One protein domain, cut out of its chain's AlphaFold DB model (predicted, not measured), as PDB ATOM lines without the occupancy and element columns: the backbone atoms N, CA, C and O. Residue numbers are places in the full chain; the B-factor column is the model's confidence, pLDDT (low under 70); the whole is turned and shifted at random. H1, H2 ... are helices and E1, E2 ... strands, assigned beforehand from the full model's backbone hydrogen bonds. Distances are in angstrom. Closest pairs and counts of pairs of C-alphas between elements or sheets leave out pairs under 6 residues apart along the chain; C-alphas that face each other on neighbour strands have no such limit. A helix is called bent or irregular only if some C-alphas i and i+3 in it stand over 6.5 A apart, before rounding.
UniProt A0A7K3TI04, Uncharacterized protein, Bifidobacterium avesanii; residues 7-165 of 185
ATOM      1  N   CYS A   7     -27.488  50.080 -55.568       96.81
ATOM      2  CA  CYS A   7     -26.345  50.609 -54.831       96.81
ATOM      3  C   CYS A   7     -26.683  50.596 -53.337       96.81
ATOM      4  O   CYS A   7     -27.588  51.305 -52.900       96.81
ATOM      5  N   ILE A   8     -25.973  49.784 -52.552       96.56
ATOM      6  CA  ILE A   8     -26.354  49.480 -51.168       96.56
ATOM      7  C   ILE A   8     -25.212  49.794 -50.201       96.56
ATOM      8  O   ILE A   8     -24.075  49.362 -50.390       96.56
ATOM      9  N   SER A   9     -25.528  50.503 -49.114       95.31
ATOM     10  CA  SER A   9     -24.609  50.645 -47.987       95.31
ATOM     11  C   SER A   9     -24.580  49.370 -47.140       95.31
ATOM     12  O   SER A   9     -25.624  48.813 -46.788       95.31
ATOM     13  N   LEU A  10     -23.377  48.940 -46.758       95.00
ATOM     14  CA  LEU A  10     -23.162  47.894 -45.753       95.00
ATOM     15  C   LEU A  10     -22.799  48.485 -44.377       95.00
ATOM     16  O   LEU A  10     -22.072  47.847 -43.623       95.00
ATOM     17  N   GLY A  11     -23.228  49.711 -44.050       90.25
ATOM     18  CA  GLY A  11     -22.658  50.494 -42.941       90.25
ATOM     19  C   GLY A  11     -21.277  51.040 -43.330       90.25
ATOM     20  O   GLY A  11     -20.986  51.213 -44.510       90.25
ATOM     21  N   TYR A  12     -20.330  51.335 -42.444       86.38
ATOM     22  CA  TYR A  12     -20.266  51.391 -40.978       86.38
ATOM     23  C   TYR A  12     -21.011  52.583 -40.354       86.38
ATOM     24  O   TYR A  12     -21.203  52.609 -39.145       86.38
ATOM     25  N   PHE A  13     -21.395  53.578 -41.155       84.56
ATOM     26  CA  PHE A  13     -21.944  54.845 -40.676       84.56
ATOM     27  C   PHE A  13     -23.109  55.300 -41.557       84.56
ATOM     28  O   PHE A  13     -23.115  55.055 -42.765       84.56
ATOM     29  N   CYS A  14     -24.080  56.004 -40.971       84.94
ATOM     30  CA  CYS A  14     -25.308  56.391 -41.670       84.94
ATOM     31  C   CYS A  14     -25.086  57.363 -42.839       84.94
ATOM     32  O   CYS A  14     -25.882  57.391 -43.782       84.94
ATOM     33  N   SER A  15     -23.974  58.105 -42.837       88.44
ATOM     34  CA  SER A  15     -23.625  59.025 -43.925       88.44
ATOM     35  C   SER A  15     -23.506  58.326 -45.276       88.44
ATOM     36  O   SER A  15     -23.857  58.921 -46.286       88.44
ATOM     37  N   THR A  16     -23.079  57.057 -45.326       90.50
ATOM     38  CA  THR A  16     -22.988  56.326 -46.597       90.50
ATOM     39  C   THR A  16     -24.363  56.197 -47.252       90.50
ATOM     40  O   THR A  16     -24.505  56.481 -48.438       90.50
ATOM     41  N   ALA A  17     -25.394  55.839 -46.483       92.00
ATOM     42  CA  ALA A  17     -26.760  55.765 -46.992       92.00
ATOM     43  C   ALA A  17     -27.311  57.148 -47.376       92.00
ATOM     44  O   ALA A  17     -28.003  57.271 -48.385       92.00
ATOM     45  N   MET A  18     -26.980  58.190 -46.605       92.38
ATOM     46  CA  MET A  18     -27.382  59.571 -46.901       92.38
ATOM     47  C   MET A  18     -26.757  60.100 -48.196       92.38
ATOM     48  O   MET A  18     -27.442  60.745 -48.982       92.38
ATOM     49  N   GLU A  19     -25.481  59.813 -48.450       94.00
ATOM     50  CA  GLU A  19     -24.828  60.219 -49.697       94.00
ATOM     51  C   GLU A  19     -25.394  59.442 -50.891       94.00
ATOM     52  O   GLU A  19     -25.670  60.040 -51.928       94.00
ATOM     53  N   LEU A  20     -25.672  58.139 -50.751       93.50
ATOM     54  CA  LEU A  20     -26.342  57.382 -51.816       93.50
ATOM     55  C   LEU A  20     -27.725  57.952 -52.152       93.50
ATOM     56  O   LEU A  20     -28.076  58.042 -53.328       93.50
ATOM     57  N   GLU A  21     -28.488  58.370 -51.142       94.62
ATOM     58  CA  GLU A  21     -29.764  59.072 -51.324       94.62
ATOM     59  C   GLU A  21     -29.564  60.400 -52.064       94.62
ATOM     60  O   GLU A  21     -30.238  60.675 -53.055       94.62
ATOM     61  N   ARG A  22     -28.592  61.207 -51.623       95.62
ATOM     62  CA  ARG A  22     -28.292  62.528 -52.189       95.62
ATOM     63  C   ARG A  22     -27.973  62.474 -53.683       95.62
ATOM     64  O   ARG A  22     -28.354  63.386 -54.411       95.62
ATOM     65  N   TYR A  23     -27.287  61.426 -54.135       94.44
ATOM     66  CA  TYR A  23     -26.961  61.220 -55.551       94.44
ATOM     67  C   TYR A  23     -28.031  60.431 -56.328       94.44
ATOM     68  O   TYR A  23     -27.819  60.127 -57.501       94.44
ATOM     69  N   GLY A  24     -29.169  60.088 -55.711       94.25
ATOM     70  CA  GLY A  24     -30.242  59.319 -56.351       94.25
ATOM     71  C   GLY A  24     -29.868  57.867 -56.671       94.25
ATOM     72  O   GLY A  24     -30.454  57.262 -57.562       94.25
ATOM     73  N   LEU A  25     -28.864  57.321 -55.979       94.44
ATOM     74  CA  LEU A  25     -28.379  55.948 -56.156       94.44
ATOM     75  C   LEU A  25     -29.063  54.959 -55.209       94.44
ATOM     76  O   LEU A  25     -29.087  53.761 -55.487       94.44
ATOM     77  N   ARG A  26     -29.589  55.447 -54.082       93.88
ATOM     78  CA  ARG A  26     -30.325  54.632 -53.119       93.88
ATOM     79  C   ARG A  26     -31.756  54.429 -53.596       93.88
ATOM     80  O   ARG A  26     -32.506  55.382 -53.764       93.88
ATOM     81  N   ASP A  27     -32.133  53.175 -53.772       91.56
ATOM     82  CA  ASP A  27     -33.474  52.763 -54.185       91.56
ATOM     83  C   ASP A  27     -34.411  52.527 -52.989       91.56
ATOM     84  O   ASP A  27     -35.630  52.678 -53.084       91.56
ATOM     85  N   CYS A  28     -33.855  52.132 -51.843       94.00
ATOM     86  CA  CYS A  28     -34.612  51.793 -50.651       94.00
ATOM     87  C   CYS A  28     -33.752  51.825 -49.377       94.00
ATOM     88  O   CYS A  28     -32.523  51.805 -49.420       94.00
ATOM     89  N   SER A  29     -34.391  51.815 -48.197       93.44
ATOM     90  CA  SER A  29     -33.648  51.610 -46.946       93.44
ATOM     91  C   SER A  29     -33.181  50.162 -46.778       93.44
ATOM     92  O   SER A  29     -34.013  49.253 -46.725       93.44
ATOM     93  N   SER A  30     -31.884  49.962 -46.592       94.88
ATOM     94  CA  SER A  30     -31.230  48.688 -46.275       94.88
ATOM     95  C   SER A  30     -31.152  48.453 -44.750       94.88
ATOM     96  O   SER A  30     -31.294  49.409 -43.977       94.88
ATOM     97  N   PRO A  31     -30.959  47.204 -44.267       96.12
ATOM     98  CA  PRO A  31     -30.791  46.903 -42.842       96.12
ATOM     99  C   PRO A  31     -29.643  47.656 -42.160       96.12
ATOM    100  O   PRO A  31     -29.744  47.952 -40.974       96.12
ATOM    101  N   PHE A  32     -28.574  47.992 -42.885       95.88
ATOM    102  CA  PHE A  32     -27.376  48.598 -42.293       95.88
ATOM    103  C   PHE A  32     -27.316  50.129 -42.392       95.88
ATOM    104  O   PHE A  32     -26.435  50.730 -41.784       95.88
ATOM    105  N   ASP A  33     -28.252  50.772 -43.098       92.75
ATOM    106  CA  ASP A  33     -28.213  52.218 -43.383       92.75
ATOM    107  C   ASP A  33     -28.177  53.104 -42.133       92.75
ATOM    108  O   ASP A  33     -27.642  54.207 -42.162       92.75
ATOM    109  N   TRP A  34     -28.781  52.644 -41.043       89.69
ATOM    110  CA  TRP A  34     -28.957  53.415 -39.806       89.69
ATOM    111  C   TRP A  34     -28.204  52.797 -38.630       89.69
ATOM    112  O   TRP A  34     -28.528  53.052 -37.466       89.69
ATOM    113  N   CYS A  35     -27.229  51.950 -38.951       91.62
ATOM    114  CA  CYS A  35     -26.497  51.156 -37.989       91.62
ATOM    115  C   CYS A  35     -25.019  51.526 -37.971       91.62
ATOM    116  O   CYS A  35     -24.402  51.709 -39.022       91.62
ATOM    117  N   ILE A  36     -24.433  51.501 -36.774       91.19
ATOM    118  CA  ILE A  36     -22.993  51.299 -36.644       91.19
ATOM    119  C   ILE A  36     -22.751  49.798 -36.615       91.19
ATOM    120  O   ILE A  36     -23.283  49.092 -35.760       91.19
ATOM    121  N   SER A  37     -21.996  49.290 -37.582       91.25
ATOM    122  CA  SER A  37     -21.796  47.851 -37.760       91.25
ATOM    123  C   SER A  37     -20.314  47.533 -37.909       91.25
ATOM    124  O   SER A  37     -19.672  48.131 -38.772       91.25
ATOM    125  N   PRO A  38     -19.740  46.603 -37.125       91.12
ATOM    126  CA  PRO A  38     -18.431  46.041 -37.438       91.12
ATOM    127  C   PRO A  38     -18.546  45.110 -38.652       91.12
ATOM    128  O   PRO A  38     -19.585  44.467 -38.838       91.12
ATOM    129  N   TRP A  39     -17.483  44.996 -39.454       91.94
ATOM    130  CA  TRP A  39     -17.500  44.109 -40.626       91.94
ATOM    131  C   TRP A  39     -17.885  42.666 -40.271       91.94
ATOM    132  O   TRP A  39     -18.744  42.086 -40.924       91.94
ATOM    133  N   THR A  40     -17.332  42.109 -39.193       91.56
ATOM    134  CA  THR A  40     -17.632  40.738 -38.745       91.56
ATOM    135  C   THR A  40     -19.118  40.522 -38.433       91.56
ATOM    136  O   THR A  40     -19.657  39.447 -38.684       91.56
ATOM    137  N   GLY A  41     -19.812  41.548 -37.933       94.06
ATOM    138  CA  GLY A  41     -21.257  41.517 -37.709       94.06
ATOM    139  C   GLY A  41     -22.058  41.497 -39.009       94.06
ATOM    140  O   GLY A  41     -23.011  40.725 -39.132       94.06
ATOM    141  N   VAL A  42     -21.650  42.314 -39.986       95.75
ATOM    142  CA  VAL A  42     -22.223  42.312 -41.344       95.75
ATOM    143  C   VAL A  42     -22.026  40.945 -41.986       95.75
ATOM    144  O   VAL A  42     -22.988  40.350 -42.464       95.75
ATOM    145  N   GLU A  43     -20.805  40.423 -41.926       95.25
ATOM    146  CA  GLU A  43     -20.414  39.125 -42.466       95.25
ATOM    147  C   GLU A  43     -21.312  37.995 -41.943       95.25
ATOM    148  O   GLU A  43     -21.899  37.240 -42.719       95.25
ATOM    149  N   GLN A  44     -21.498  37.925 -40.623       96.31
ATOM    150  CA  GLN A  44     -22.362  36.921 -40.007       96.31
ATOM    151  C   GLN A  44     -23.835  37.092 -40.396       96.31
ATOM    152  O   GLN A  44     -24.507  36.089 -40.628       96.31
ATOM    153  N   CYS A  45     -24.335  38.331 -40.491       98.00
ATOM    154  CA  CYS A  45     -25.703  38.595 -40.941       98.00
ATOM    155  C   CYS A  45     -25.928  38.113 -42.378       98.00
ATOM    156  O   CYS A  45     -26.953  37.497 -42.657       98.00
ATOM    157  N   LEU A  46     -24.976  38.354 -43.284       97.38
ATOM    158  CA  LEU A  46     -25.056  37.860 -44.662       97.38
ATOM    159  C   LEU A  46     -25.032  36.329 -44.702       97.38
ATOM    160  O   LEU A  46     -25.833  35.720 -45.407       97.38
ATOM    161  N   ALA A  47     -24.155  35.710 -43.910       96.75
ATOM    162  CA  ALA A  47     -23.993  34.260 -43.878       96.75
ATOM    163  C   ALA A  47     -25.228  33.512 -43.347       96.75
ATOM    164  O   ALA A  47     -25.459  32.369 -43.736       96.75
ATOM    165  N   ASN A  48     -26.014  34.125 -42.457       97.50
ATOM    166  CA  ASN A  48     -27.163  33.473 -41.820       97.50
ATOM    167  C   ASN A  48     -28.521  34.122 -42.120       97.50
ATOM    168  O   ASN A  48     -29.508  33.778 -41.472       97.50
ATOM    169  N   GLY A  49     -28.580  35.057 -43.071       97.44
ATOM    170  CA  GLY A  49     -29.821  35.737 -43.436       97.44
ATOM    171  C   GLY A  49     -30.404  36.595 -42.310       97.44
ATOM    172  O   GLY A  49     -31.619  36.645 -42.151       97.44
ATOM    173  N   PHE A  50     -29.554  37.284 -41.544       98.00
ATOM    174  CA  PHE A  50     -29.926  38.194 -40.449       98.00
ATOM    175  C   PHE A  50     -30.614  37.516 -39.250       98.00
ATOM    176  O   PHE A  50     -31.315  38.170 -38.468       98.00
ATOM    177  N   ASP A  51     -30.388  36.214 -39.063       97.62
ATOM    178  CA  ASP A  51     -30.929  35.440 -37.944       97.62
ATOM    179  C   ASP A  51     -30.658  36.140 -36.599       97.62
ATOM    180  O   ASP A  51     -29.553  36.591 -36.323       97.62
ATOM    181  N   LYS A  52     -31.647  36.251 -35.711       97.19
ATOM    182  CA  LYS A  52     -31.516  36.906 -34.389       97.19
ATOM    183  C   LYS A  52     -31.025  38.367 -34.383       97.19
ATOM    184  O   LYS A  52     -30.620  38.850 -33.322       97.19
ATOM    185  N   LEU A  53     -31.083  39.110 -35.495       97.69
ATOM    186  CA  LEU A  53     -30.701  40.537 -35.517       97.69
ATOM    187  C   LEU A  53     -31.486  41.372 -34.484       97.69
ATOM    188  O   LEU A  53     -30.934  42.281 -33.866       97.69
ATOM    189  N   LEU A  54     -32.754  41.022 -34.250       97.56
ATOM    190  CA  LEU A  54     -33.652  41.676 -33.287       97.56
ATOM    191  C   LEU A  54     -34.203  40.693 -32.236       97.56
ATOM    192  O   LEU A  54     -35.362  40.782 -31.813       97.56
ATOM    193  N   GLU A  55     -33.387  39.718 -31.837       97.69
ATOM    194  CA  GLU A  55     -33.679  38.829 -30.708       97.69
ATOM    195  C   GLU A  55     -33.572  39.624 -29.392       97.69
ATOM    196  O   GLU A  55     -32.514  40.200 -29.141       97.69
ATOM    197  N   PRO A  56     -34.607  39.691 -28.527       97.00
ATOM    198  CA  PRO A  56     -34.626  40.618 -27.399       97.00
ATOM    199  C   PRO A  56     -33.542  40.279 -26.375       97.00
ATOM    200  O   PRO A  56     -32.971  41.184 -25.781       97.00
ATOM    201  N   SER A  57     -33.218  38.991 -26.204       97.56
ATOM    202  CA  SER A  57     -32.162  38.529 -25.293       97.56
ATOM    203  C   SER A  57     -30.752  38.928 -25.742       97.56
ATOM    204  O   SER A  57     -29.819  38.871 -24.947       97.56
ATOM    205  N   LEU A  58     -30.593  39.353 -26.999       97.62
ATOM    206  CA  LEU A  58     -29.335  39.847 -27.557       97.62
ATOM    207  C   LEU A  58     -29.323  41.373 -27.715       97.62
ATOM    208  O   LEU A  58     -28.316  41.909 -28.177       97.62
ATOM    209  N   LEU A  59     -30.406  42.072 -27.354       97.50
ATOM    210  CA  LEU A  59     -30.521  43.525 -27.461       97.50
ATOM    211  C   LEU A  59     -30.242  44.205 -26.120       97.50
ATOM    212  O   LEU A  59     -30.937  43.987 -25.132       97.50
ATOM    213  N   TYR A  60     -29.251  45.090 -26.118       96.19
ATOM    214  CA  TYR A  60     -28.826  45.846 -24.945       96.19
ATOM    215  C   TYR A  60     -29.040  47.333 -25.192       96.19
ATOM    216  O   TYR A  60     -28.500  47.891 -26.144       96.19
ATOM    217  N   GLN A  61     -29.833  47.968 -24.333       96.25
ATOM    218  CA  GLN A  61     -30.067  49.407 -24.380       96.25
ATOM    219  C   GLN A  61     -28.855  50.157 -23.822       96.25
ATOM    220  O   GLN A  61     -28.284  49.765 -22.799       96.25
ATOM    221  N   SER A  62     -28.470  51.253 -24.468       93.81
ATOM    222  CA  SER A  62     -27.470  52.164 -23.920       93.81
ATOM    223  C   SER A  62     -27.996  52.832 -22.648       93.81
ATOM    224  O   SER A  62     -29.126  53.311 -22.600       93.81
ATOM    225  N   LYS A  63     -27.148  52.912 -21.616       91.31
ATOM    226  CA  LYS A  63     -27.481  53.609 -20.362       91.31
ATOM    227  C   LYS A  63     -27.544  55.127 -20.526       91.31
ATOM    228  O   LYS A  63     -28.266  55.782 -19.786       91.31
ATOM    229  N   ASN A  64     -26.773  55.666 -21.469       92.75
ATOM    230  CA  ASN A  64     -26.634  57.109 -21.668       92.75
ATOM    231  C   ASN A  64     -27.619  57.648 -22.708       92.75
ATOM    232  O   ASN A  64     -27.907  58.836 -22.705       92.75
ATOM    233  N   GLU A  65     -28.111  56.784 -23.598       93.06
ATOM    234  CA  GLU A  65     -29.010  57.168 -24.682       93.06
ATOM    235  C   GLU A  65     -30.072  56.075 -24.880       93.06
ATOM    236  O   GLU A  65     -29.818  55.093 -25.579       93.06
ATOM    237  N   PRO A  66     -31.252  56.193 -24.246       92.56
ATOM    238  CA  PRO A  66     -32.281  55.152 -24.271       92.56
ATOM    239  C   PRO A  66     -32.829  54.831 -25.668       92.56
ATOM    240  O   PRO A  66     -33.420  53.769 -25.862       92.56
ATOM    241  N   SER A  67     -32.647  55.719 -26.649       93.69
ATOM    242  CA  SER A  67     -32.995  55.442 -28.049       93.69
ATOM    243  C   SER A  67     -31.974  54.551 -28.773       93.69
ATOM    244  O   SER A  67     -32.233  54.101 -29.888       93.69
ATOM    245  N   HIS A  68     -30.827  54.251 -28.155       95.00
ATOM    246  CA  HIS A  68     -29.777  53.430 -28.751       95.00
ATOM    247  C   HIS A  68     -29.786  52.006 -28.199       95.00
ATOM    248  O   HIS A  68     -29.757  51.780 -26.986       95.00
ATOM    249  N   TYR A  69     -29.739  51.037 -29.108       96.38
ATOM    250  CA  TYR A  69     -29.662  49.616 -28.778       96.38
ATOM    251  C   TYR A  69     -28.498  48.950 -29.495       96.38
ATOM    252  O   TYR A  69     -28.142  49.333 -30.603       96.38
ATOM    253  N   LYS A  70     -27.940  47.904 -28.893       96.50
ATOM    254  CA  LYS A  70     -26.887  47.081 -29.482       96.50
ATOM    255  C   LYS A  70     -27.306  45.624 -29.528       96.50
ATOM    256  O   LYS A  70     -27.678  45.064 -28.500       96.50
ATOM    257  N   ASN A  71     -27.189  44.999 -30.694       97.50
ATOM    258  CA  ASN A  71     -27.172  43.549 -30.801       97.50
ATOM    259  C   ASN A  71     -25.774  43.043 -30.421       97.50
ATOM    260  O   ASN A  71     -24.808  43.287 -31.143       97.50
ATOM    261  N   ILE A  72     -25.650  42.329 -29.303       95.69
ATOM    262  CA  ILE A  72     -24.338  41.879 -28.808       95.69
ATOM    263  C   ILE A  72     -23.746  40.699 -29.583       95.69
ATOM    264  O   ILE A  72     -22.536  40.510 -29.536       95.69
ATOM    265  N   ARG A  73     -24.560  39.923 -30.313       94.62
ATOM    266  CA  ARG A  73     -24.071  38.816 -31.154       94.62
ATOM    267  C   ARG A  73     -23.299  39.355 -32.352       94.62
ATOM    268  O   ARG A  73     -22.221  38.860 -32.649       94.62
ATOM    269  N   TYR A  74     -23.846  40.376 -33.007       95.06
ATOM    270  CA  TYR A  74     -23.251  40.978 -34.203       95.06
ATOM    271  C   TYR A  74     -22.417  42.224 -33.914       95.06
ATOM    272  O   TYR A  74     -21.732  42.725 -34.796       95.06
ATOM    273  N   GLY A  75     -22.508  42.777 -32.705       93.50
ATOM    274  CA  GLY A  75     -21.911  44.069 -32.382       93.50
ATOM    275  C   GLY A  75     -22.554  45.252 -33.117       93.50
ATOM    276  O   GLY A  75     -21.979  46.335 -33.100       93.50
ATOM    277  N   ILE A  76     -23.719  45.060 -33.746       94.81
ATOM    278  CA  ILE A  76     -24.441  46.096 -34.495       94.81
ATOM    279  C   ILE A  76     -25.193  47.004 -33.524       94.81
ATOM    280  O   ILE A  76     -25.923  46.527 -32.657       94.81
ATOM    281  N   GLU A  77     -25.044  48.309 -33.698       94.88
ATOM    282  CA  GLU A  77     -25.690  49.343 -32.899       94.88
ATOM    283  C   GLU A  77     -26.723  50.103 -33.739       94.88
ATOM    284  O   GLU A  77     -26.432  50.554 -34.846       94.88
ATOM    285  N   PHE A  78     -27.924  50.260 -33.192       95.19
ATOM    286  CA  PHE A  78     -29.071  50.935 -33.788       95.19
ATOM    287  C   PHE A  78     -29.225  52.320 -33.162       95.19
ATOM    288  O   PHE A  78     -29.500  52.419 -31.966       95.19
ATOM    289  N   PHE A  79     -29.074  53.374 -33.966       90.75
ATOM    290  CA  PHE A  79     -29.070  54.764 -33.479       90.75
ATOM    291  C   PHE A  79     -30.383  55.511 -33.727       90.75
ATOM    292  O   PHE A  79     -30.676  56.496 -33.058       90.75
ATOM    293  N   HIS A  80     -31.185  55.070 -34.699       88.50
ATOM    294  CA  HIS A  80     -32.343  55.845 -35.171       88.50
ATOM    295  C   HIS A  80     -33.655  55.058 -35.187       88.50
ATOM    296  O   HIS A  80     -34.689  55.572 -35.608       88.50
ATOM    297  N   ASP A  81     -33.631  53.791 -34.775       91.31
ATOM    298  CA  ASP A  81     -34.777  52.900 -34.949       91.31
ATOM    299  C   ASP A  81     -35.639  52.722 -33.701       91.31
ATOM    300  O   ASP A  81     -36.783  52.284 -33.861       91.31
ATOM    301  N   PHE A  82     -35.116  53.049 -32.514       94.81
ATOM    302  CA  PHE A  82     -35.801  52.892 -31.234       94.81
ATOM    303  C   PHE A  82     -36.179  54.249 -30.632       94.81
ATOM    304  O   PHE A  82     -35.477  55.245 -30.778       94.81
ATOM    305  N   ASN A  83     -37.315  54.283 -29.945       93.94
ATOM    306  CA  ASN A  83     -37.830  55.441 -29.233       93.94
ATOM    307  C   ASN A  83     -37.443  55.362 -27.750       93.94
ATOM    308  O   ASN A  83     -37.646  54.326 -27.116       93.94
ATOM    309  N   SER A  84     -36.934  56.465 -27.197       92.94
ATOM    310  CA  SER A  84     -36.480  56.577 -25.803       92.94
ATOM    311  C   SER A  84     -37.609  56.557 -24.765       92.94
ATOM    312  O   SER A  84     -37.353  56.298 -23.592       92.94
ATOM    313  N   HIS A  85     -38.851  56.818 -25.177       93.00
ATOM    314  CA  HIS A  85     -40.024  56.929 -24.306       93.00
ATOM    315  C   HIS A  85     -40.931  55.692 -24.336       93.00
ATOM    316  O   HIS A  85     -41.952  55.671 -23.653       93.00
ATOM    317  N   ARG A  86     -40.586  54.665 -25.123       94.19
ATOM    318  CA  ARG A  86     -41.315  53.390 -25.191       94.19
ATOM    319  C   ARG A  86     -40.432  52.266 -24.674       94.19
ATOM    320  O   ARG A  86     -39.238  52.224 -24.963       94.19
ATOM    321  N   SER A  87     -41.016  51.314 -23.959       94.19
ATOM    322  CA  SER A  87     -40.289  50.107 -23.560       94.19
ATOM    323  C   SER A  87     -39.896  49.279 -24.789       94.19
ATOM    324  O   SER A  87     -40.534  49.359 -25.842       94.19
ATOM    325  N   LEU A  88     -38.860  48.441 -24.661       95.12
ATOM    326  CA  LEU A  88     -38.462  47.521 -25.733       95.12
ATOM    327  C   LEU A  88     -39.636  46.624 -26.156       95.12
ATOM    328  O   LEU A  88     -39.883  46.465 -27.347       95.12
ATOM    329  N   GLN A  89     -40.385  46.079 -25.192       96.38
ATOM    330  CA  GLN A  89     -41.509  45.175 -25.447       96.38
ATOM    331  C   GLN A  89     -42.590  45.820 -26.324       96.38
ATOM    332  O   GLN A  89     -43.111  45.167 -27.228       96.38
ATOM    333  N   GLU A  90     -42.893  47.099 -26.101       96.94
ATOM    334  CA  GLU A  90     -43.929  47.824 -26.843       96.94
ATOM    335  C   GLU A  90     -43.531  48.149 -28.282       96.94
ATOM    336  O   GLU A  90     -44.398  48.211 -29.151       96.94
ATOM    337  N   GLN A  91     -42.253  48.428 -28.547       96.62
ATOM    338  CA  GLN A  91     -41.799  48.892 -29.866       96.62
ATOM    339  C   GLN A  91     -41.165  47.793 -30.726       96.62
ATOM    340  O   GLN A  91     -41.149  47.894 -31.955       96.62
ATOM    341  N   LEU A  92     -40.664  46.720 -30.108       97.38
ATOM    342  CA  LEU A  92     -39.953  45.657 -30.812       97.38
ATOM    343  C   LEU A  92     -40.784  44.966 -31.910       97.38
ATOM    344  O   LEU A  92     -40.198  44.681 -32.955       97.38
ATOM    345  N   PRO A  93     -42.104  44.718 -31.769       97.81
ATOM    346  CA  PRO A  93     -42.902  44.141 -32.855       97.81
ATOM    347  C   PRO A  93     -42.877  44.981 -34.143       97.81
ATOM    348  O   PRO A  93     -42.712  44.437 -35.238       97.81
ATOM    349  N   ASP A  94     -42.979  46.305 -34.019       97.44
ATOM    350  CA  ASP A  94     -42.971  47.227 -35.161       97.44
ATOM    351  C   ASP A  94     -41.582  47.302 -35.798       97.44
ATOM    352  O   ASP A  94     -41.435  47.235 -37.024       97.44
ATOM    353  N   ILE A  95     -40.543  47.377 -34.963       96.88
ATOM    354  CA  ILE A  95     -39.149  47.411 -35.413       96.88
ATOM    355  C   ILE A  95     -38.782  46.102 -36.116       96.88
ATOM    356  O   ILE A  95     -38.195  46.146 -37.195       96.88
ATOM    357  N   ARG A  96     -39.194  44.948 -35.577       97.62
ATOM    358  CA  ARG A  96     -39.010  43.637 -36.214       97.62
ATOM    359  C   ARG A  96     -39.666  43.574 -37.574       97.62
ATOM    360  O   ARG A  96     -39.004  43.212 -38.534       97.62
ATOM    361  N   ARG A  97     -40.928  43.987 -37.689       97.94
ATOM    362  CA  ARG A  97     -41.635  44.000 -38.977       97.94
ATOM    363  C   ARG A  97     -40.938  44.905 -39.997       97.94
ATOM    364  O   ARG A  97     -40.785  44.537 -41.160       97.94
ATOM    365  N   LYS A  98     -40.481  46.082 -39.551       97.00
ATOM    366  CA  LYS A  98     -39.704  47.025 -40.368       97.00
ATOM    367  C   LYS A  98     -38.409  46.384 -40.871       97.00
ATOM    368  O   LYS A  98     -38.138  46.468 -42.068       97.00
ATOM    369  N   TYR A  99     -37.631  45.771 -39.982       97.56
ATOM    370  CA  TYR A  99     -36.349  45.156 -40.321       97.56
ATOM    371  C   TYR A  99     -36.503  43.877 -41.129       97.56
ATOM    372  O   TYR A  99     -35.737  43.710 -42.065       97.56
ATOM    373  N   GLN A 100     -37.514  43.048 -40.866       97.75
ATOM    374  CA  GLN A 100     -37.815  41.862 -41.667       97.75
ATOM    375  C   GLN A 100     -37.982  42.246 -43.139       97.75
ATOM    376  O   GLN A 100     -37.224  41.792 -43.984       97.75
ATOM    377  N   ARG A 101     -38.850  43.225 -43.429       97.81
ATOM    378  CA  ARG A 101     -39.029  43.756 -44.790       97.81
ATOM    379  C   ARG A 101     -37.732  44.295 -45.403       97.81
ATOM    380  O   ARG A 101     -37.534  44.171 -46.608       97.81
ATOM    381  N   ARG A 102     -36.881  44.961 -44.609       97.44
ATOM    382  CA  ARG A 102     -35.583  45.472 -45.086       97.44
ATOM    383  C   ARG A 102     -34.623  44.322 -45.401       97.44
ATOM    384  O   ARG A 102     -33.957  44.398 -46.422       97.44
ATOM    385  N   CYS A 103     -34.567  43.293 -44.556       98.06
ATOM    386  CA  CYS A 103     -33.701  42.127 -44.724       98.06
ATOM    387  C   CYS A 103     -34.148  41.283 -45.918       98.06
ATOM    388  O   CYS A 103     -33.322  40.976 -46.766       98.06
ATOM    389  N   ASP A 104     -35.446  41.002 -46.046       98.12
ATOM    390  CA  ASP A 104     -36.003  40.239 -47.170       98.12
ATOM    391  C   ASP A 104     -35.723  40.938 -48.501       98.12
ATOM    392  O   ASP A 104     -35.212  40.332 -49.441       98.12
ATOM    393  N   ARG A 105     -35.995  42.249 -48.569       98.12
ATOM    394  CA  ARG A 105     -35.686  43.042 -49.762       98.12
ATOM    395  C   ARG A 105     -34.189  43.086 -50.028       98.12
ATOM    396  O   ARG A 105     -33.791  42.928 -51.169       98.12
ATOM    397  N   PHE A 106     -33.364  43.287 -49.004       98.31
ATOM    398  CA  PHE A 106     -31.914  43.271 -49.164       98.31
ATOM    399  C   PHE A 106     -31.448  41.939 -49.763       98.31
ATOM    400  O   PHE A 106     -30.773  41.953 -50.782       98.31
ATOM    401  N   LEU A 107     -31.865  40.801 -49.198       98.25
ATOM    402  CA  LEU A 107     -31.501  39.470 -49.697       98.25
ATOM    403  C   LEU A 107     -31.987  39.227 -51.133       98.25
ATOM    404  O   LEU A 107     -31.299  38.559 -51.896       98.25
ATOM    405  N   SER A 108     -33.131  39.797 -51.520       98.25
ATOM    406  CA  SER A 108     -33.590  39.784 -52.912       98.25
ATOM    407  C   SER A 108     -32.701  40.648 -53.814       98.25
ATOM    408  O   SER A 108     -32.229  40.170 -54.840       98.25
ATOM    409  N   ASN A 109     -32.441  41.897 -53.424       98.12
ATOM    410  CA  ASN A 109     -31.688  42.866 -54.221       98.12
ATOM    411  C   ASN A 109     -30.251  42.390 -54.485       98.12
ATOM    412  O   ASN A 109     -29.740  42.543 -55.588       98.12
ATOM    413  N   ILE A 110     -29.589  41.768 -53.502       98.00
ATOM    414  CA  ILE A 110     -28.198  41.306 -53.664       98.00
ATOM    415  C   ILE A 110     -28.045  40.118 -54.628       98.00
ATOM    416  O   ILE A 110     -26.920  39.800 -55.020       98.00
ATOM    417  N   CYS A 111     -29.150  39.471 -55.010       98.31
ATOM    418  CA  CYS A 111     -29.183  38.461 -56.069       98.31
ATOM    419  C   CYS A 111     -29.204  39.088 -57.475       98.31
ATOM    420  O   CYS A 111     -29.019  38.381 -58.466       98.31
ATOM    421  N   GLU A 112     -29.375  40.405 -57.585       98.00
ATOM    422  CA  GLU A 112     -29.211  41.193 -58.808       98.00
ATOM    423  C   GLU A 112     -27.864  41.939 -58.786       98.00
ATOM    424  O   GLU A 112     -27.278  42.108 -57.714       98.00
ATOM    425  N   PRO A 113     -27.336  42.403 -59.941       97.94
ATOM    426  CA  PRO A 113     -26.071  43.133 -59.984       97.94
ATOM    427  C   PRO A 113     -26.063  44.338 -59.033       97.94
ATOM    428  O   PRO A 113     -26.687  45.365 -59.305       97.94
ATOM    429  N   THR A 114     -25.326  44.222 -57.930       98.19
ATOM    430  CA  THR A 114     -25.338  45.191 -56.831       98.19
ATOM    431  C   THR A 114     -23.950  45.765 -56.577       98.19
ATOM    432  O   THR A 114     -22.954  45.042 -56.482       98.19
ATOM    433  N   LEU A 115     -23.887  47.087 -56.428       97.56
ATOM    434  CA  LEU A 115     -22.714  47.791 -55.933       97.56
ATOM    435  C   LEU A 115     -22.852  48.028 -54.428       97.56
ATOM    436  O   LEU A 115     -23.649  48.851 -53.981       97.56
ATOM    437  N   PHE A 116     -22.039  47.335 -53.643       97.31
ATOM    438  CA  PHE A 116     -21.916  47.565 -52.213       97.31
ATOM    439  C   PHE A 116     -20.902  48.660 -51.925       97.31
ATOM    440  O   PHE A 116     -19.822  48.690 -52.517       97.31
ATOM    441  N   ILE A 117     -21.226  49.529 -50.973       95.62
ATOM    442  CA  ILE A 117     -20.337  50.590 -50.505       95.62
ATOM    443  C   ILE A 117     -20.240  50.509 -48.986       95.62
ATOM    444  O   ILE A 117     -21.255  50.413 -48.288       95.62
ATOM    445  N   ARG A 118     -19.015  50.562 -48.467       93.12
ATOM    446  CA  ARG A 118     -18.757  50.579 -47.029       93.12
ATOM    447  C   ARG A 118     -17.611  51.511 -46.681       93.12
ATOM    448  O   ARG A 118     -16.546  51.439 -47.287       93.12
ATOM    449  N   TYR A 119     -17.817  52.331 -45.655       88.62
ATOM    450  CA  TYR A 119     -16.717  53.009 -44.976       88.62
ATOM    451  C   TYR A 119     -16.040  52.050 -43.988       88.62
ATOM    452  O   TYR A 119     -16.732  51.412 -43.195       88.62
ATOM    453  N   VAL A 120     -14.715  51.946 -44.034       87.31
ATOM    454  CA  VAL A 120     -13.908  51.104 -43.143       87.31
ATOM    455  C   VAL A 120     -13.352  51.982 -42.033       87.31
ATOM    456  O   VAL A 120     -12.541  52.871 -42.287       87.31
ATOM    457  N   ALA A 121     -13.801  51.737 -40.804       74.12
ATOM    458  CA  ALA A 121     -13.356  52.498 -39.646       74.12
ATOM    459  C   ALA A 121     -11.876  52.222 -39.329       74.12
ATOM    460  O   ALA A 121     -11.465  51.064 -39.219       74.12
ATOM    461  N   SER A 122     -11.098  53.289 -39.131       67.25
ATOM    462  CA  SER A 122      -9.696  53.206 -38.697       67.25
ATOM    463  C   SER A 122      -9.538  52.880 -37.208       67.25
ATOM    464  O   SER A 122      -8.536  52.293 -36.803       67.25
ATOM    465  N   GLU A 123     -10.548  53.196 -36.393       61.59
ATOM    466  CA  GLU A 123     -10.551  52.896 -34.960       61.59
ATOM    467  C   GLU A 123     -10.840  51.404 -34.693       61.59
ATOM    468  O   GLU A 123     -11.808  50.856 -35.236       61.59
ATOM    469  N   PRO A 124     -10.069  50.721 -33.826       56.62
ATOM    470  CA  PRO A 124     -10.340  49.334 -33.465       56.62
ATOM    471  C   PRO A 124     -11.692  49.216 -32.741       56.62
ATOM    472  O   PRO A 124     -11.836  49.645 -31.599       56.62
ATOM    473  N   ARG A 125     -12.693  48.585 -33.370       57.31
ATOM    474  CA  ARG A 125     -13.985  48.246 -32.728       57.31
ATOM    475  C   ARG A 125     -14.241  46.738 -32.571       57.31
ATOM    476  O   ARG A 125     -15.384  46.322 -32.431       57.31
ATOM    477  N   MET A 126     -13.144  45.979 -32.458       51.28
ATOM    478  CA  MET A 126     -12.988  44.549 -32.123       51.28
ATOM    479  C   MET A 126     -12.858  43.538 -33.274       51.28
ATOM    480  O   MET A 126     -13.821  43.203 -33.956       51.28
ATOM    481  N   SER A 127     -11.714  42.850 -33.253       45.22
ATOM    482  CA  SER A 127     -11.651  41.401 -33.020       45.22
ATOM    483  C   SER A 127     -10.413  41.118 -32.160       45.22
ATOM    484  O   SER A 127      -9.298  41.299 -32.649       45.22
ATOM    485  N   ILE A 128     -10.583  40.734 -30.887       49.22
ATOM    486  CA  ILE A 128      -9.456  40.297 -30.045       49.22
ATOM    487  C   ILE A 128      -9.085  38.876 -30.472       49.22
ATOM    488  O   ILE A 128      -9.906  37.964 -30.388       49.22
ATOM    489  N   ARG A 129      -7.861  38.695 -30.963       53.41
ATOM    490  CA  ARG A 129      -7.269  37.387 -31.245       53.41
ATOM    491  C   ARG A 129      -7.022  36.637 -29.938       53.41
ATOM    492  O   ARG A 129      -6.868  37.235 -28.878       53.41
ATOM    493  N   SER A 130      -6.898  35.316 -30.022       46.75
ATOM    494  CA  SER A 130      -6.571  34.437 -28.887       46.75
ATOM    495  C   SER A 130      -5.260  34.812 -28.178       46.75
ATOM    496  O   SER A 130      -5.055  34.443 -27.028       46.75
ATOM    497  N   ASP A 131      -4.381  35.538 -28.873       56.59
ATOM    498  CA  ASP A 131      -3.104  36.067 -28.381       56.59
ATOM    499  C   ASP A 131      -3.217  37.468 -27.737       56.59
ATOM    500  O   ASP A 131      -2.208  38.049 -27.346       56.59
ATOM    501  N   GLY A 132      -4.430  38.019 -27.618       53.19
ATOM    502  CA  GLY A 132      -4.697  39.336 -27.035       53.19
ATOM    503  C   GLY A 132      -4.541  40.518 -27.999       53.19
ATOM    504  O   GLY A 132      -4.858  41.645 -27.619       53.19
ATOM    505  N   SER A 133      -4.102  40.305 -29.245       56.53
ATOM    506  CA  SER A 133      -3.972  41.387 -30.230       56.53
ATOM    507  C   SER A 133      -5.304  41.701 -30.922       56.53
ATOM    508  O   SER A 133      -6.065  40.804 -31.280       56.53
ATOM    509  N   SER A 134      -5.620  42.985 -31.111       62.22
ATOM    510  CA  SER A 134      -6.806  43.411 -31.868       62.22
ATOM    511  C   SER A 134      -6.422  43.753 -33.301       62.22
ATOM    512  O   SER A 134      -5.561  44.606 -33.503       62.22
ATOM    513  N   LEU A 135      -7.068  43.123 -34.286       67.00
ATOM    514  CA  LEU A 135      -7.000  43.611 -35.665       67.00
ATOM    515  C   LEU A 135      -7.943  44.807 -35.828       67.00
ATOM    516  O   LEU A 135      -9.062  44.802 -35.304       67.00
ATOM    517  N   THR A 136      -7.502  45.822 -36.568       80.50
ATOM    518  CA  THR A 136      -8.419  46.839 -37.093       80.50
ATOM    519  C   THR A 136      -9.317  46.217 -38.161       80.50
ATOM    520  O   THR A 136      -8.985  45.178 -38.743       80.50
ATOM    521  N   GLU A 137     -10.452  46.851 -38.459       84.81
ATOM    522  CA  GLU A 137     -11.331  46.375 -39.533       84.81
ATOM    523  C   GLU A 137     -10.583  46.313 -40.873       84.81
ATOM    524  O   GLU A 137     -10.693  45.322 -41.593       84.81
ATOM    525  N   MET A 138      -9.743  47.313 -41.157       84.75
ATOM    526  CA  MET A 138      -8.889  47.329 -42.345       84.75
ATOM    527  C   MET A 138      -7.957  46.113 -42.404       84.75
ATOM    528  O   MET A 138      -7.887  45.442 -43.428       84.75
ATOM    529  N   GLN A 139      -7.272  45.781 -41.306       84.62
ATOM    530  CA  GLN A 139      -6.392  44.609 -41.270       84.62
ATOM    531  C   GLN A 139      -7.169  43.310 -41.489       84.62
ATOM    532  O   GLN A 139      -6.710  42.446 -42.235       84.62
ATOM    533  N   TYR A 140      -8.347  43.172 -40.873       86.31
ATOM    534  CA  TYR A 140      -9.196  42.002 -41.079       86.31
ATOM    535  C   TYR A 140      -9.616  41.876 -42.546       86.31
ATOM    536  O   TYR A 140      -9.419  40.819 -43.143       86.31
ATOM    537  N   ILE A 141     -10.144  42.953 -43.133       88.12
ATOM    538  CA  ILE A 141     -10.620  42.968 -44.518       88.12
ATOM    539  C   ILE A 141      -9.480  42.676 -45.495       88.12
ATOM    540  O   ILE A 141      -9.662  41.886 -46.417       88.12
ATOM    541  N   THR A 142      -8.296  43.256 -45.288       86.94
ATOM    542  CA  THR A 142      -7.115  42.966 -46.111       86.94
ATOM    543  C   THR A 142      -6.758  41.481 -46.060       86.94
ATOM    544  O   THR A 142      -6.566  40.859 -47.108       86.94
ATOM    545  N   CYS A 143      -6.687  40.904 -44.856       88.06
ATOM    546  CA  CYS A 143      -6.309  39.504 -44.655       88.06
ATOM    547  C   CYS A 143      -7.340  38.509 -45.205       88.06
ATOM    548  O   CYS A 143      -6.942  37.410 -45.577       88.06
ATOM    549  N   HIS A 144      -8.620  38.890 -45.277       90.06
ATOM    550  CA  HIS A 144      -9.725  38.027 -45.723       90.06
ATOM    551  C   HIS A 144     -10.380  38.525 -47.023       90.06
ATOM    552  O   HIS A 144     -11.555  38.273 -47.297       90.06
ATOM    553  N   SER A 145      -9.651  39.312 -47.819       91.56
ATOM    554  CA  SER A 145     -10.226  40.021 -48.969       91.56
ATOM    555  C   SER A 145     -10.811  39.067 -50.011       91.56
ATOM    556  O   SER A 145     -11.862  39.352 -50.588       91.56
ATOM    557  N   GLN A 146     -10.177  37.913 -50.225       94.56
ATOM    558  CA  GLN A 146     -10.656  36.920 -51.179       94.56
ATOM    559  C   GLN A 146     -11.937  36.237 -50.690       94.56
ATOM    560  O   GLN A 146     -12.868  36.068 -51.477       94.56
ATOM    561  N   GLU A 147     -12.018  35.881 -49.408       96.19
ATOM    562  CA  GLU A 147     -13.208  35.302 -48.782       96.19
ATOM    563  C   GLU A 147     -14.389  36.273 -48.853       96.19
ATOM    564  O   GLU A 147     -15.484  35.888 -49.264       96.19
ATOM    565  N   ILE A 148     -14.147  37.550 -48.550       95.31
ATOM    566  CA  ILE A 148     -15.149  38.617 -48.629       95.31
ATOM    567  C   ILE A 148     -15.661  38.777 -50.065       95.31
ATOM    568  O   ILE A 148     -16.872  38.810 -50.298       95.31
ATOM    569  N   ILE A 149     -14.759  38.844 -51.049       96.06
ATOM    570  CA  ILE A 149     -15.139  38.949 -52.465       96.06
ATOM    571  C   ILE A 149     -15.947  37.723 -52.900       96.06
ATOM    572  O   ILE A 149     -16.957  37.874 -53.589       96.06
ATOM    573  N   ASN A 150     -15.527  36.523 -52.496       97.69
ATOM    574  CA  ASN A 150     -16.218  35.280 -52.830       97.69
ATOM    575  C   ASN A 150     -17.627  35.240 -52.233       97.69
ATOM    576  O   ASN A 150     -18.563  34.845 -52.921       97.69
ATOM    577  N   MET A 151     -17.793  35.691 -50.989       97.38
ATOM    578  CA  MET A 151     -19.097  35.790 -50.337       97.38
ATOM    579  C   MET A 151     -20.022  36.765 -51.061       97.38
ATOM    580  O   MET A 151     -21.157  36.430 -51.366       97.38
ATOM    581  N   ILE A 152     -19.552  37.970 -51.383       97.56
ATOM    582  CA  ILE A 152     -20.378  38.959 -52.086       97.56
ATOM    583  C   ILE A 152     -20.794  38.449 -53.476       97.56
ATOM    584  O   ILE A 152     -21.932  38.658 -53.909       97.56
ATOM    585  N   LYS A 153     -19.887  37.743 -54.160       97.88
ATOM    586  CA  LYS A 153     -20.134  37.157 -55.482       97.88
ATOM    587  C   LYS A 153     -20.956  35.872 -55.464       97.88
ATOM    588  O   LYS A 153     -21.464  35.497 -56.518       97.88
ATOM    589  N   SER A 154     -21.106  35.208 -54.317       98.00
ATOM    590  CA  SER A 154     -21.944  34.009 -54.219       98.00
ATOM    591  C   SER A 154     -23.433  34.334 -54.378       98.00
ATOM    592  O   SER A 154     -24.181  33.483 -54.849       98.00
ATOM    593  N   PHE A 155     -23.847  35.569 -54.063       98.12
ATOM    594  CA  PHE A 155     -25.205  36.061 -54.315       98.12
ATOM    595  C   PHE A 155     -25.427  36.433 -55.788       98.12
ATOM    596  O   PHE A 155     -26.441  36.068 -56.378       98.12
ATOM    597  N   ASN A 156     -24.467  37.129 -56.405       98.31
ATOM    598  CA  ASN A 156     -24.451  37.407 -57.840       98.31
ATOM    599  C   ASN A 156     -23.014  37.688 -58.300       98.31
ATOM    600  O   ASN A 156     -22.316  38.518 -57.720       98.31
ATOM    601  N   ILE A 157     -22.571  37.044 -59.384       97.88
ATOM    602  CA  ILE A 157     -21.193  37.169 -59.889       97.88
ATOM    603  C   ILE A 157     -20.806  38.606 -60.281       97.88
ATOM    604  O   ILE A 157     -19.624  38.963 -60.247       97.88
ATOM    605  N   ASN A 158     -21.797  39.433 -60.627       97.75
ATOM    606  CA  ASN A 158     -21.626  40.834 -61.004       97.75
ATOM    607  C   ASN A 158     -21.621  41.786 -59.803       97.75
ATOM    608  O   ASN A 158     -21.436  42.990 -59.992       97.75
ATOM    609  N   ASN A 159     -21.795  41.279 -58.581       98.25
ATOM    610  CA  ASN A 159     -21.689  42.098 -57.387       98.25
ATOM    611  C   ASN A 159     -20.274  42.648 -57.216       98.25
ATOM    612  O   ASN A 159     -19.267  41.976 -57.476       98.25
ATOM    613  N   ARG A 160     -20.195  43.893 -56.746       97.56
ATOM    614  CA  ARG A 160     -18.932  44.586 -56.477       97.56
ATOM    615  C   ARG A 160     -18.985  45.265 -55.121       97.56
ATOM    616  O   ARG A 160     -20.037  45.730 -54.708       97.56
ATOM    617  N   LEU A 161     -17.840  45.339 -54.453       96.06
ATOM    618  CA  LEU A 161     -17.679  45.998 -53.163       96.06
ATOM    619  C   LEU A 161     -16.657  47.128 -53.298       96.06
ATOM    620  O   LEU A 161     -15.531  46.893 -53.735       96.06
ATOM    621  N   ILE A 162     -17.059  48.339 -52.919       94.62
ATOM    622  CA  ILE A 162     -16.181  49.493 -52.748       94.62
ATOM    623  C   ILE A 162     -15.995  49.729 -51.256       94.62
ATOM    624  O   ILE A 162     -16.958  49.919 -50.508       94.62
ATOM    625  N   LEU A 163     -14.734  49.750 -50.846       92.00
ATOM    626  CA  LEU A 163     -14.316  50.084 -49.498       92.00
ATOM    627  C   LEU A 163     -13.710  51.481 -49.512       92.00
ATOM    628  O   LEU A 163     -12.785  51.754 -50.276       92.00
ATOM    629  N   ILE A 164     -14.248  52.359 -48.677       89.50
ATOM    630  CA  ILE A 164     -13.766  53.723 -48.496       89.50
ATOM    631  C   ILE A 164     -13.054  53.761 -47.152       89.50
ATOM    632  O   ILE A 164     -13.651  53.426 -46.135       89.50
ATOM    633  N   SER A 165     -11.791  54.163 -47.133       83.94
ATOM    634  CA  SER A 165     -11.032  54.328 -45.897       83.94
ATOM    635  C   SER A 165     -10.239  55.622 -45.936       83.94
ATOM    636  O   SER A 165      -9.845  56.095 -47.002       83.94
TER     637      SER A 165
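This is residues 7 to 165 of the 185 residues of an uncharacterized protein of Bifidobacterium avesanii (UniProt A0A7K3TI04). Two small sheets lie at different ends of a body spanned along one side by the long helix H3: a parallel sheet of E1, E5 and E6 with H1 over one face, and an antiparallel sheet of E2, E3 and E4. H2 lies near the middle, H5 grazes the parallel sheet, and the link of residues 120 to 136 loops out to Asp 131. The printed part has 159 residues, in the order E1 H1 H2 E2 E3 E4 H3 E5 H4 H5 E6; the sheets run E1 E5 E6 and E2 E3 E4, and the class is mixed, helices and strands. The whole is compact, with a radius of gyration of the C-alphas of 15.7 A and spans of 43 by 42 by 28 A.

E1, residues 7 to 9, is parallel to E5, residues 114 to 119, with N 8 and O 115 within hydrogen-bond range at 2.9 A. H1, residues 14 to 22, is on their sheet at a height over the sheet of 8.5 A, along the strands, at 3 degrees to E1 on the local plane; the closest C-alphas of H1 and E1 are those of Ala 17 and Ser 9, 5.6 A apart. H2, residues 39 to 48, only grazes the sheet of E2, residues 59 to 61, E3, residues 69 to 71, and E4, residues 76 to 78. These form a meander, each strand the antiparallel neighbour of the one before; N 70 and O 60 are 2.8 A apart, N 71 and O 76 2.8 A. Residues 35 to 36 pair antiparallel with residues 77 to 78 of E4. H3, residues 88 to 109, is on neither sheet, though only just not on that of E2, E3 and E4, with 4 pairs of C-alphas within 10 A. E5, H4, residues 137 to 143, H5, residues 145 to 155, and E6, residues 160 to 164, form a strand-helix-strand unit, two parallel neighbour strands with helices between, its crossover right-handed; N 162 and O 116 are 2.8 A apart. H5 only grazes this sheet, and H2 and H5 are near each other, with 8 pairs of C-alphas within 10 A. Each O i to N i+4 pair is within hydrogen-bond range in H1, H2 and H4, against 16 of 18 in H3 and 6 of 7 in H5.

E1 begins at C-alpha 7, (-26.345, 50.609, -54.831). H3 is 29.6 A long, with a kink of 33 degrees near residue 95, and is irregular: C-alphas 90 and 93 are 7.1 A apart. E5 is 16.6 A long, H5 16.4 A, and E6 ends at C-alpha 164, (-13.766, 53.723, -48.496).

The C-alphas of Gly 24 and Asp 131, the two farthest apart, are 45.4 A apart. The printed part has no cut; the links H1 to H2 and E5 to H4 are long. The mean pLDDT of the printed part is 90.9, and residues 122 to 135 are under 70.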